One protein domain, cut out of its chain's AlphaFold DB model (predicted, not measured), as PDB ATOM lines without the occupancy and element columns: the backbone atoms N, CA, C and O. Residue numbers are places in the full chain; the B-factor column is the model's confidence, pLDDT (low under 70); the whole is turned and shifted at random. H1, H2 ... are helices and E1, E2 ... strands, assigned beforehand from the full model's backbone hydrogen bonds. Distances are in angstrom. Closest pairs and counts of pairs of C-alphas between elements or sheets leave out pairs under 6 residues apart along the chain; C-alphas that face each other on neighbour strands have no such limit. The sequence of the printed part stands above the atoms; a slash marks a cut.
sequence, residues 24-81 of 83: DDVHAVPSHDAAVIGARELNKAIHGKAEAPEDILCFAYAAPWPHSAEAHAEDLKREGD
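AT A GLANCE: This is residues 24 to 81 of the 83 residues of an uncharacterized protein of Pseudooceanicola atlanticus (UniProt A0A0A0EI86). A long helix, H1, has strand E2 running back beside it, and a shorter helix, H2, packs on strand E1 at one end; residues 48 to 57 stick out at the other. The printed part has 58 residues, in the order E1, H1, E2, H2, and its class is mixed, helices and strands. It is loose, with a radius of gyration of the C-alphas of 13.0 A, and elongated, spanning 38 by 20 by 19 A.

HOW THE PARTS SIT: E1, residues 25 to 29, and E2, residues 59 to 64, are near each other, yet each pairs with no named strand. H1, residues 32 to 47, comes closest to E2 at the C-alphas of Ala 35 and Ala 62, 4.8 A apart. H2, residues 69 to 80, comes closest to E1 at the C-alphas of Leu 76 and Ala 28, 5.4 A apart. H1 and H2 are apart. In H1 every O i to N i+4 pair is within hydrogen-bond range; in H2, 7 of 8.

IN THESE COORDINATES: E1 measures 13.2 A from C-alpha 25 at (3.130, 6.955, -31.343), H1 22.2 A, E2 15.7 A, and H2 16.9 A to C-alpha 80 at (5.761, -10.334, -31.909).

THE WHOLE: The printed part has no cut. The link H1 to E2 is long. Residues 79 to 81 have pLDDT under 70.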
ATOM      1  N   ASP A  24       1.377  10.824 -31.492       90.38
ATOM      2  CA  ASP A  24       2.801  10.757 -31.850       90.38
ATOM      3  C   ASP A  24       3.463   9.405 -31.514       90.38
ATOM      4  O   ASP A  24       4.655   9.325 -31.223       90.38
ATOM      5  N   ASP A  25       2.678   8.326 -31.598       94.00
ATOM      6  CA  ASP A  25       3.130   6.955 -31.343       94.00
ATOM      7  C   ASP A  25       3.650   6.286 -32.623       94.00
ATOM      8  O   ASP A  25       3.039   6.384 -33.692       94.00
ATOM      9  N   VAL A  26       4.761   5.554 -32.516       96.56
ATOM     10  CA  VAL A  26       5.374   4.810 -33.627       96.56
ATOM     11  C   VAL A  26       5.575   3.342 -33.259       96.56
ATOM     12  O   VAL A  26       6.131   3.042 -32.209       96.56
ATOM     13  N   HIS A  27       5.174   2.438 -34.154       96.56
ATOM     14  CA  HIS A  27       5.319   0.986 -33.987       96.56
ATOM     15  C   HIS A  27       6.174   0.405 -35.107       96.56
ATOM     16  O   HIS A  27       5.821   0.526 -36.287       96.56
ATOM     17  N   ALA A  28       7.307  -0.201 -34.766       97.94
ATOM     18  CA  ALA A  28       8.223  -0.784 -35.732       97.94
ATOM     19  C   ALA A  28       7.568  -1.941 -36.500       97.94
ATOM     20  O   ALA A  28       6.864  -2.777 -35.940       97.94
ATOM     21  N   VAL A  29       7.840  -2.016 -37.802       97.38
ATOM     22  CA  VAL A  29       7.378  -3.108 -38.671       97.38
ATOM     23  C   VAL A  29       8.507  -3.603 -39.585       97.38
ATOM     24  O   VAL A  29       9.470  -2.869 -39.833       97.38
ATOM     25  N   PRO A  30       8.440  -4.852 -40.086       96.38
ATOM     26  CA  PRO A  30       9.566  -5.463 -40.796       96.38
ATOM     27  C   PRO A  30       9.779  -4.935 -42.223       96.38
ATOM     28  O   PRO A  30      10.822  -5.207 -42.813       96.38
ATOM     29  N   SER A  31       8.809  -4.224 -42.807       97.31
ATOM     30  CA  SER A  31       8.884  -3.727 -44.186       97.31
ATOM     31  C   SER A  31       7.962  -2.531 -44.435       97.31
ATOM     32  O   SER A  31       7.036  -2.271 -43.663       97.31
ATOM     33  N   HIS A  32       8.188  -1.836 -45.554       98.12
ATOM     34  CA  HIS A  32       7.295  -0.784 -46.049       98.12
ATOM     35  C   HIS A  32       5.864  -1.300 -46.269       98.12
ATOM     36  O   HIS A  32       4.911  -0.715 -45.761       98.12
ATOM     37  N   ASP A  33       5.711  -2.427 -46.966       97.50
ATOM     38  CA  ASP A  33       4.406  -3.053 -47.209       97.50
ATOM     39  C   ASP A  33       3.661  -3.373 -45.899       97.50
ATOM     40  O   ASP A  33       2.478  -3.054 -45.756       97.50
ATOM     41  N   ALA A  34       4.370  -3.897 -44.890       97.12
ATOM     42  CA  ALA A  34       3.793  -4.135 -43.569       97.12
ATOM     43  C   ALA A  34       3.316  -2.831 -42.904       97.12
ATOM     44  O   ALA A  34       2.246  -2.818 -42.297       97.12
ATOM     45  N   ALA A  35       4.054  -1.726 -43.063       97.94
ATOM     46  CA  ALA A  35       3.656  -0.416 -42.543       97.94
ATOM     47  C   ALA A  35       2.383   0.093 -43.229       97.94
ATOM     48  O   ALA A  35       1.467   0.579 -42.567       97.94
ATOM     49  N   VAL A  36       2.296  -0.047 -44.554       98.00
ATOM     50  CA  VAL A  36       1.129   0.379 -45.341       98.00
ATOM     51  C   VAL A  36      -0.111  -0.427 -44.952       98.00
ATOM     52  O   VAL A  36      -1.180   0.149 -44.735       98.00
ATOM     53  N   ILE A  37       0.021  -1.750 -44.830       97.44
ATOM     54  CA  ILE A  37      -1.073  -2.627 -44.400       97.44
ATOM     55  C   ILE A  37      -1.489  -2.289 -42.964       97.44
ATOM     56  O   ILE A  37      -2.677  -2.075 -42.720       97.44
ATOM     57  N   GLY A  38      -0.530  -2.187 -42.041       97.00
ATOM     58  CA  GLY A  38      -0.783  -1.870 -40.636       97.00
ATOM     59  C   GLY A  38      -1.485  -0.524 -40.460       97.00
ATOM     60  O   GLY A  38      -2.527  -0.453 -39.811       97.00
ATOM     61  N   ALA A  39      -0.998   0.523 -41.129       97.38
ATOM     62  CA  ALA A  39      -1.626   1.841 -41.121       97.38
ATOM     63  C   ALA A  39      -3.067   1.803 -41.649       97.38
ATOM     64  O   ALA A  39      -3.962   2.426 -41.076       97.38
ATOM     65  N   ARG A  40      -3.327   1.048 -42.723       97.25
ATOM     66  CA  ARG A  40      -4.679   0.898 -43.273       97.25
ATOM     67  C   ARG A  40      -5.626   0.226 -42.283       97.25
ATOM     68  O   ARG A  40      -6.743   0.706 -42.109       97.25
ATOM     69  N   GLU A  41      -5.218  -0.881 -41.668       95.88
ATOM     70  CA  GLU A  41      -6.072  -1.587 -40.706       95.88
ATOM     71  C   GLU A  41      -6.287  -0.763 -39.430       95.88
ATOM     72  O   GLU A  41      -7.416  -0.679 -38.944       95.88
ATOM     73  N   LEU A  42      -5.260  -0.057 -38.951       93.50
ATOM     74  CA  LEU A  42      -5.388   0.831 -37.801       93.50
ATOM     75  C   LEU A  42      -6.330   2.005 -38.092       93.50
ATOM     76  O   LEU A  42      -7.212   2.295 -37.290       93.50
ATOM     77  N   ASN A  43      -6.240   2.620 -39.272       93.81
ATOM     78  CA  ASN A  43      -7.178   3.671 -39.673       93.81
ATOM     79  C   ASN A  43      -8.624   3.179 -39.749       93.81
ATOM     80  O   ASN A  43      -9.525   3.897 -39.323       93.81
ATOM     81  N   LYS A  44      -8.865   1.954 -40.234       92.50
ATOM     82  CA  LYS A  44     -10.208   1.354 -40.177       92.50
ATOM     83  C   LYS A  44     -10.684   1.173 -38.737       92.50
ATOM     84  O   LYS A  44     -11.869   1.331 -38.480       92.50
ATOM     85  N   ALA A  45      -9.795   0.844 -37.801       88.94
ATOM     86  CA  ALA A  45     -10.157   0.698 -36.393       88.94
ATOM     87  C   ALA A  45     -10.436   2.049 -35.706       88.94
ATOM     88  O   ALA A  45     -11.366   2.141 -34.901       88.94
ATOM     89  N   ILE A  46      -9.661   3.089 -36.040       86.25
ATOM     90  CA  ILE A  46      -9.827   4.458 -35.528       86.25
ATOM     91  C   ILE A  46     -11.133   5.067 -36.058       86.25
ATOM     92  O   ILE A  46     -11.964   5.515 -35.273       86.25
ATOM     93  N   HIS A  47     -11.336   5.028 -37.378       86.31
ATOM     94  CA  HIS A  47     -12.406   5.756 -38.074       86.31
ATOM     95  C   HIS A  47     -13.604   4.893 -38.480       86.31
ATOM     96  O   HIS A  47     -14.593   5.399 -38.992       86.31
ATOM     97  N   GLY A  48     -13.558   3.578 -38.258       82.69
ATOM     98  CA  GLY A  48     -14.669   2.672 -38.576       82.69
ATOM     99  C   GLY A  48     -15.818   2.699 -37.566       82.69
ATOM    100  O   GLY A  48     -16.806   1.990 -37.751       82.69
ATOM    101  N   LYS A  49     -15.698   3.477 -36.484       82.00
ATOM    102  CA  LYS A  49     -16.739   3.634 -35.461       82.00
ATOM    103  C   LYS A  49     -17.663   4.792 -35.836       82.00
ATOM    104  O   LYS A  49     -17.186   5.853 -36.206       82.00
ATOM    105  N   ALA A  50     -18.974   4.614 -35.659       79.81
ATOM    106  CA  ALA A  50     -19.974   5.639 -35.990       79.81
ATOM    107  C   ALA A  50     -19.812   6.955 -35.201       79.81
ATOM    108  O   ALA A  50     -20.284   7.995 -35.641       79.81
ATOM    109  N   GLU A  51     -19.155   6.897 -34.041       84.00
ATOM    110  CA  GLU A  51     -18.901   8.042 -33.159       84.00
ATOM    111  C   GLU A  51     -17.469   8.588 -33.295       84.00
ATOM    112  O   GLU A  51     -17.049   9.417 -32.488       84.00
ATOM    113  N   ALA A  52     -16.685   8.099 -34.263       80.56
ATOM    114  CA  ALA A  52     -15.347   8.625 -34.492       80.56
ATOM    115  C   ALA A  52     -15.441  10.112 -34.898       80.56
ATOM    116  O   ALA A  52     -16.189  10.441 -35.819       80.56
ATOM    117  N   PRO A  53     -14.724  11.019 -34.215       78.44
ATOM    118  CA  PRO A  53     -14.756  12.440 -34.543       78.44
ATOM    119  C   PRO A  53     -14.092  12.705 -35.902       78.44
ATOM    120  O   PRO A  53     -12.995  12.215 -36.170       78.44
ATOM    121  N   GLU A  54     -14.747  13.503 -36.751       80.62
ATOM    122  CA  GLU A  54     -14.288  13.817 -38.118       80.62
ATOM    123  C   GLU A  54     -13.312  15.010 -38.182       80.62
ATOM    124  O   GLU A  54     -12.710  15.272 -39.222       80.62
ATOM    125  N   ASP A  55     -13.143  15.745 -37.080       84.56
ATOM    126  CA  ASP A  55     -12.389  17.000 -36.994       84.56
ATOM    127  C   ASP A  55     -11.113  16.902 -36.138       84.56
ATOM    128  O   ASP A  55     -10.501  17.918 -35.797       84.56
ATOM    129  N   ILE A  56     -10.668  15.682 -35.822       84.44
ATOM    130  CA  ILE A  56      -9.426  15.434 -35.084       84.44
ATOM    131  C   ILE A  56      -8.328  14.964 -36.037       84.44
ATOM    132  O   ILE A  56      -8.503  14.024 -36.814       84.44
ATOM    133  N   LEU A  57      -7.144  15.573 -35.923       88.12
ATOM    134  CA  LEU A  57      -5.933  15.139 -36.618       88.12
ATOM    135  C   LEU A  57      -5.368  13.864 -35.963       88.12
ATOM    136  O   LEU A  57      -4.377  13.916 -35.240       88.12
ATOM    137  N   CYS A  58      -6.032  12.728 -36.192       92.00
ATOM    138  CA  CYS A  58      -5.613  11.417 -35.706       92.00
ATOM    139  C   CYS A  58      -5.728  10.359 -36.809       92.00
ATOM    140  O   CYS A  58      -6.832   9.957 -37.181       92.00
ATOM    141  N   PHE A  59      -4.597   9.921 -37.360       93.94
ATOM    142  CA  PHE A  59      -4.559   8.862 -38.372       93.94
ATOM    143  C   PHE A  59      -3.186   8.192 -38.423       93.94
ATOM    144  O   PHE A  59      -2.167   8.784 -38.080       93.94
ATOM    145  N   ALA A  60      -3.167   6.950 -38.888       96.94
ATOM    146  CA  ALA A  60      -1.968   6.150 -39.046       96.94
ATOM    147  C   ALA A  60      -1.413   6.233 -40.476       96.94
ATOM    148  O   ALA A  60      -2.175   6.262 -41.445       96.94
ATOM    149  N   TYR A  61      -0.094   6.217 -40.639       97.81
ATOM    150  CA  TYR A  61       0.554   6.156 -41.949       97.81
ATOM    151  C   TYR A  61       1.894   5.416 -41.883       97.81
ATOM    152  O   TYR A  61       2.486   5.259 -40.816       97.81
ATOM    153  N   ALA A  62       2.354   4.928 -43.037       98.19
ATOM    154  CA  ALA A  62       3.677   4.331 -43.158       98.19
ATOM    155  C   ALA A  62       4.741   5.431 -43.113       98.19
ATOM    156  O   ALA A  62       4.716   6.352 -43.934       98.19
ATOM    157  N   ALA A  63       5.679   5.322 -42.177       98.19
ATOM    158  CA  ALA A  63       6.736   6.303 -41.978       98.19
ATOM    159  C   ALA A  63       8.100   5.621 -41.794       98.19
ATOM    160  O   ALA A  63       8.165   4.484 -41.314       98.19
ATOM    161  N   PRO A  64       9.205   6.297 -42.151       98.19
ATOM    162  CA  PRO A  64      10.524   5.877 -41.711       98.19
ATOM    163  C   PRO A  64      10.596   5.871 -40.183       98.19
ATOM    164  O   PRO A  64      10.122   6.799 -39.527       98.19
ATOM    165  N   TRP A  65      11.232   4.849 -39.623       97.94
ATOM    166  CA  TRP A  65      11.465   4.768 -38.187       97.94
ATOM    167  C   TRP A  65      12.343   5.940 -37.712       97.94
ATOM    168  O   TRP A  65      13.427   6.143 -38.265       97.94
ATOM    169  N   PRO A  66      11.915   6.708 -36.692       97.38
ATOM    170  CA  PRO A  66      12.613   7.928 -36.286       97.38
ATOM    171  C   PRO A  66      13.757   7.689 -35.288       97.38
ATOM    172  O   PRO A  66      14.477   8.630 -34.949       97.38
ATOM    173  N   HIS A  67      13.920   6.464 -34.780       96.19
ATOM    174  CA  HIS A  67      14.912   6.136 -33.752       96.19
ATOM    175  C   HIS A  67      16.043   5.258 -34.305       96.19
ATOM    176  O   HIS A  67      16.194   5.081 -35.514       96.19
ATOM    177  N   SER A  68      16.885   4.723 -33.416       97.75
ATOM    178  CA  SER A  68      18.005   3.878 -33.828       97.75
ATOM    179  C   SER A  68      17.539   2.517 -34.356       97.75
ATOM    180  O   SER A  68      16.422   2.066 -34.084       97.75
ATOM    181  N   ALA A  69      18.421   1.843 -35.097       97.56
ATOM    182  CA  ALA A  69      18.166   0.498 -35.605       97.56
ATOM    183  C   ALA A  69      18.009  -0.532 -34.477       97.56
ATOM    184  O   ALA A  69      17.219  -1.465 -34.593       97.56
ATOM    185  N   GLU A  70      18.716  -0.347 -33.362       97.69
ATOM    186  CA  GLU A  70      18.584  -1.186 -32.171       97.69
ATOM    187  C   GLU A  70      17.194  -1.027 -31.554       97.69
ATOM    188  O   GLU A  70      16.534  -2.028 -31.290       97.69
ATOM    189  N   ALA A  71      16.713   0.215 -31.411       97.44
ATOM    190  CA  ALA A  71      15.369   0.489 -30.910       97.44
ATOM    191  C   ALA A  71      14.284  -0.092 -31.832       97.44
ATOM    192  O   ALA A  71      13.291  -0.622 -31.342       97.44
ATOM    193  N   HIS A  72      14.491  -0.057 -33.155       97.69
ATOM    194  CA  HIS A  72      13.590  -0.701 -34.124       97.69
ATOM    195  C   HIS A  72      13.509  -2.212 -33.895       97.69
ATOM    196  O   HIS A  72      12.424  -2.780 -33.792       97.69
ATOM    197  N   ALA A  73      14.665  -2.865 -33.758       96.81
ATOM    198  CA  ALA A  73      14.744  -4.304 -33.537       96.81
ATOM    199  C   ALA A  73      14.198  -4.732 -32.165       96.81
ATOM    200  O   ALA A  73      13.727  -5.860 -32.020       96.81
ATOM    201  N   GLU A  74      14.294  -3.879 -31.147       96.38
ATOM    202  CA  GLU A  74      13.665  -4.105 -29.844       96.38
ATOM    203  C   GLU A  74      12.145  -3.996 -29.921       96.38
ATOM    204  O   GLU A  74      11.451  -4.852 -29.376       96.38
ATOM    205  N   ASP A  75      11.634  -2.983 -30.614       96.31
ATOM    206  CA  ASP A  75      10.199  -2.749 -30.745       96.31
ATOM    207  C   ASP A  75       9.511  -3.850 -31.569       96.31
ATOM    208  O   ASP A  75       8.505  -4.409 -31.140       96.31
ATOM    209  N   LEU A  76      10.155  -4.314 -32.649       95.19
ATOM    210  CA  LEU A  76       9.703  -5.478 -33.424       95.19
ATOM    211  C   LEU A  76       9.500  -6.745 -32.582       95.19
ATOM    212  O   LEU A  76       8.627  -7.556 -32.885       95.19
ATOM    213  N   LYS A  77      10.319  -6.948 -31.543       93.31
ATOM    214  CA  LYS A  77      10.177  -8.108 -30.650       93.31
ATOM    215  C   LYS A  77       8.957  -7.970 -29.748       93.31
ATOM    216  O   LYS A  77       8.316  -8.971 -29.465       93.31
ATOM    217  N   ARG A  78       8.627  -6.745 -29.321       83.62
ATOM    218  CA  ARG A  78       7.474  -6.477 -28.448       83.62
ATOM    219  C   ARG A  78       6.155  -6.762 -29.159       83.62
ATOM    220  O   ARG A  78       5.284  -7.382 -28.563       83.62
ATOM    221  N   GLU A  79       6.037  -6.370 -30.426       67.06
ATOM    222  CA  GLU A  79       4.843  -6.635 -31.246       67.06
ATOM    223  C   GLU A  79       4.680  -8.131 -31.580       67.06
ATOM    224  O   GLU A  79       3.563  -8.628 -31.697       67.06
ATOM    225  N   GLY A  80       5.784  -8.882 -31.689       59.09
ATOM    226  CA  GLY A  80       5.761 -10.334 -31.909       59.09
ATOM    227  C   GLY A  80       5.376 -11.175 -30.682       59.09
ATOM    228  O   GLY A  80       5.044 -12.347 -30.848       59.09
ATOM    229  N   ASP A  81       5.411 -10.584 -29.483       41.47
ATOM    230  CA  ASP A  81       5.094 -11.222 -28.194       41.47
ATOM    231  C   ASP A  81       3.692 -10.842 -27.661       41.47
ATOM    232  O   ASP A  81       3.328 -11.213 -26.540       41.47
TER     233      ASP A  81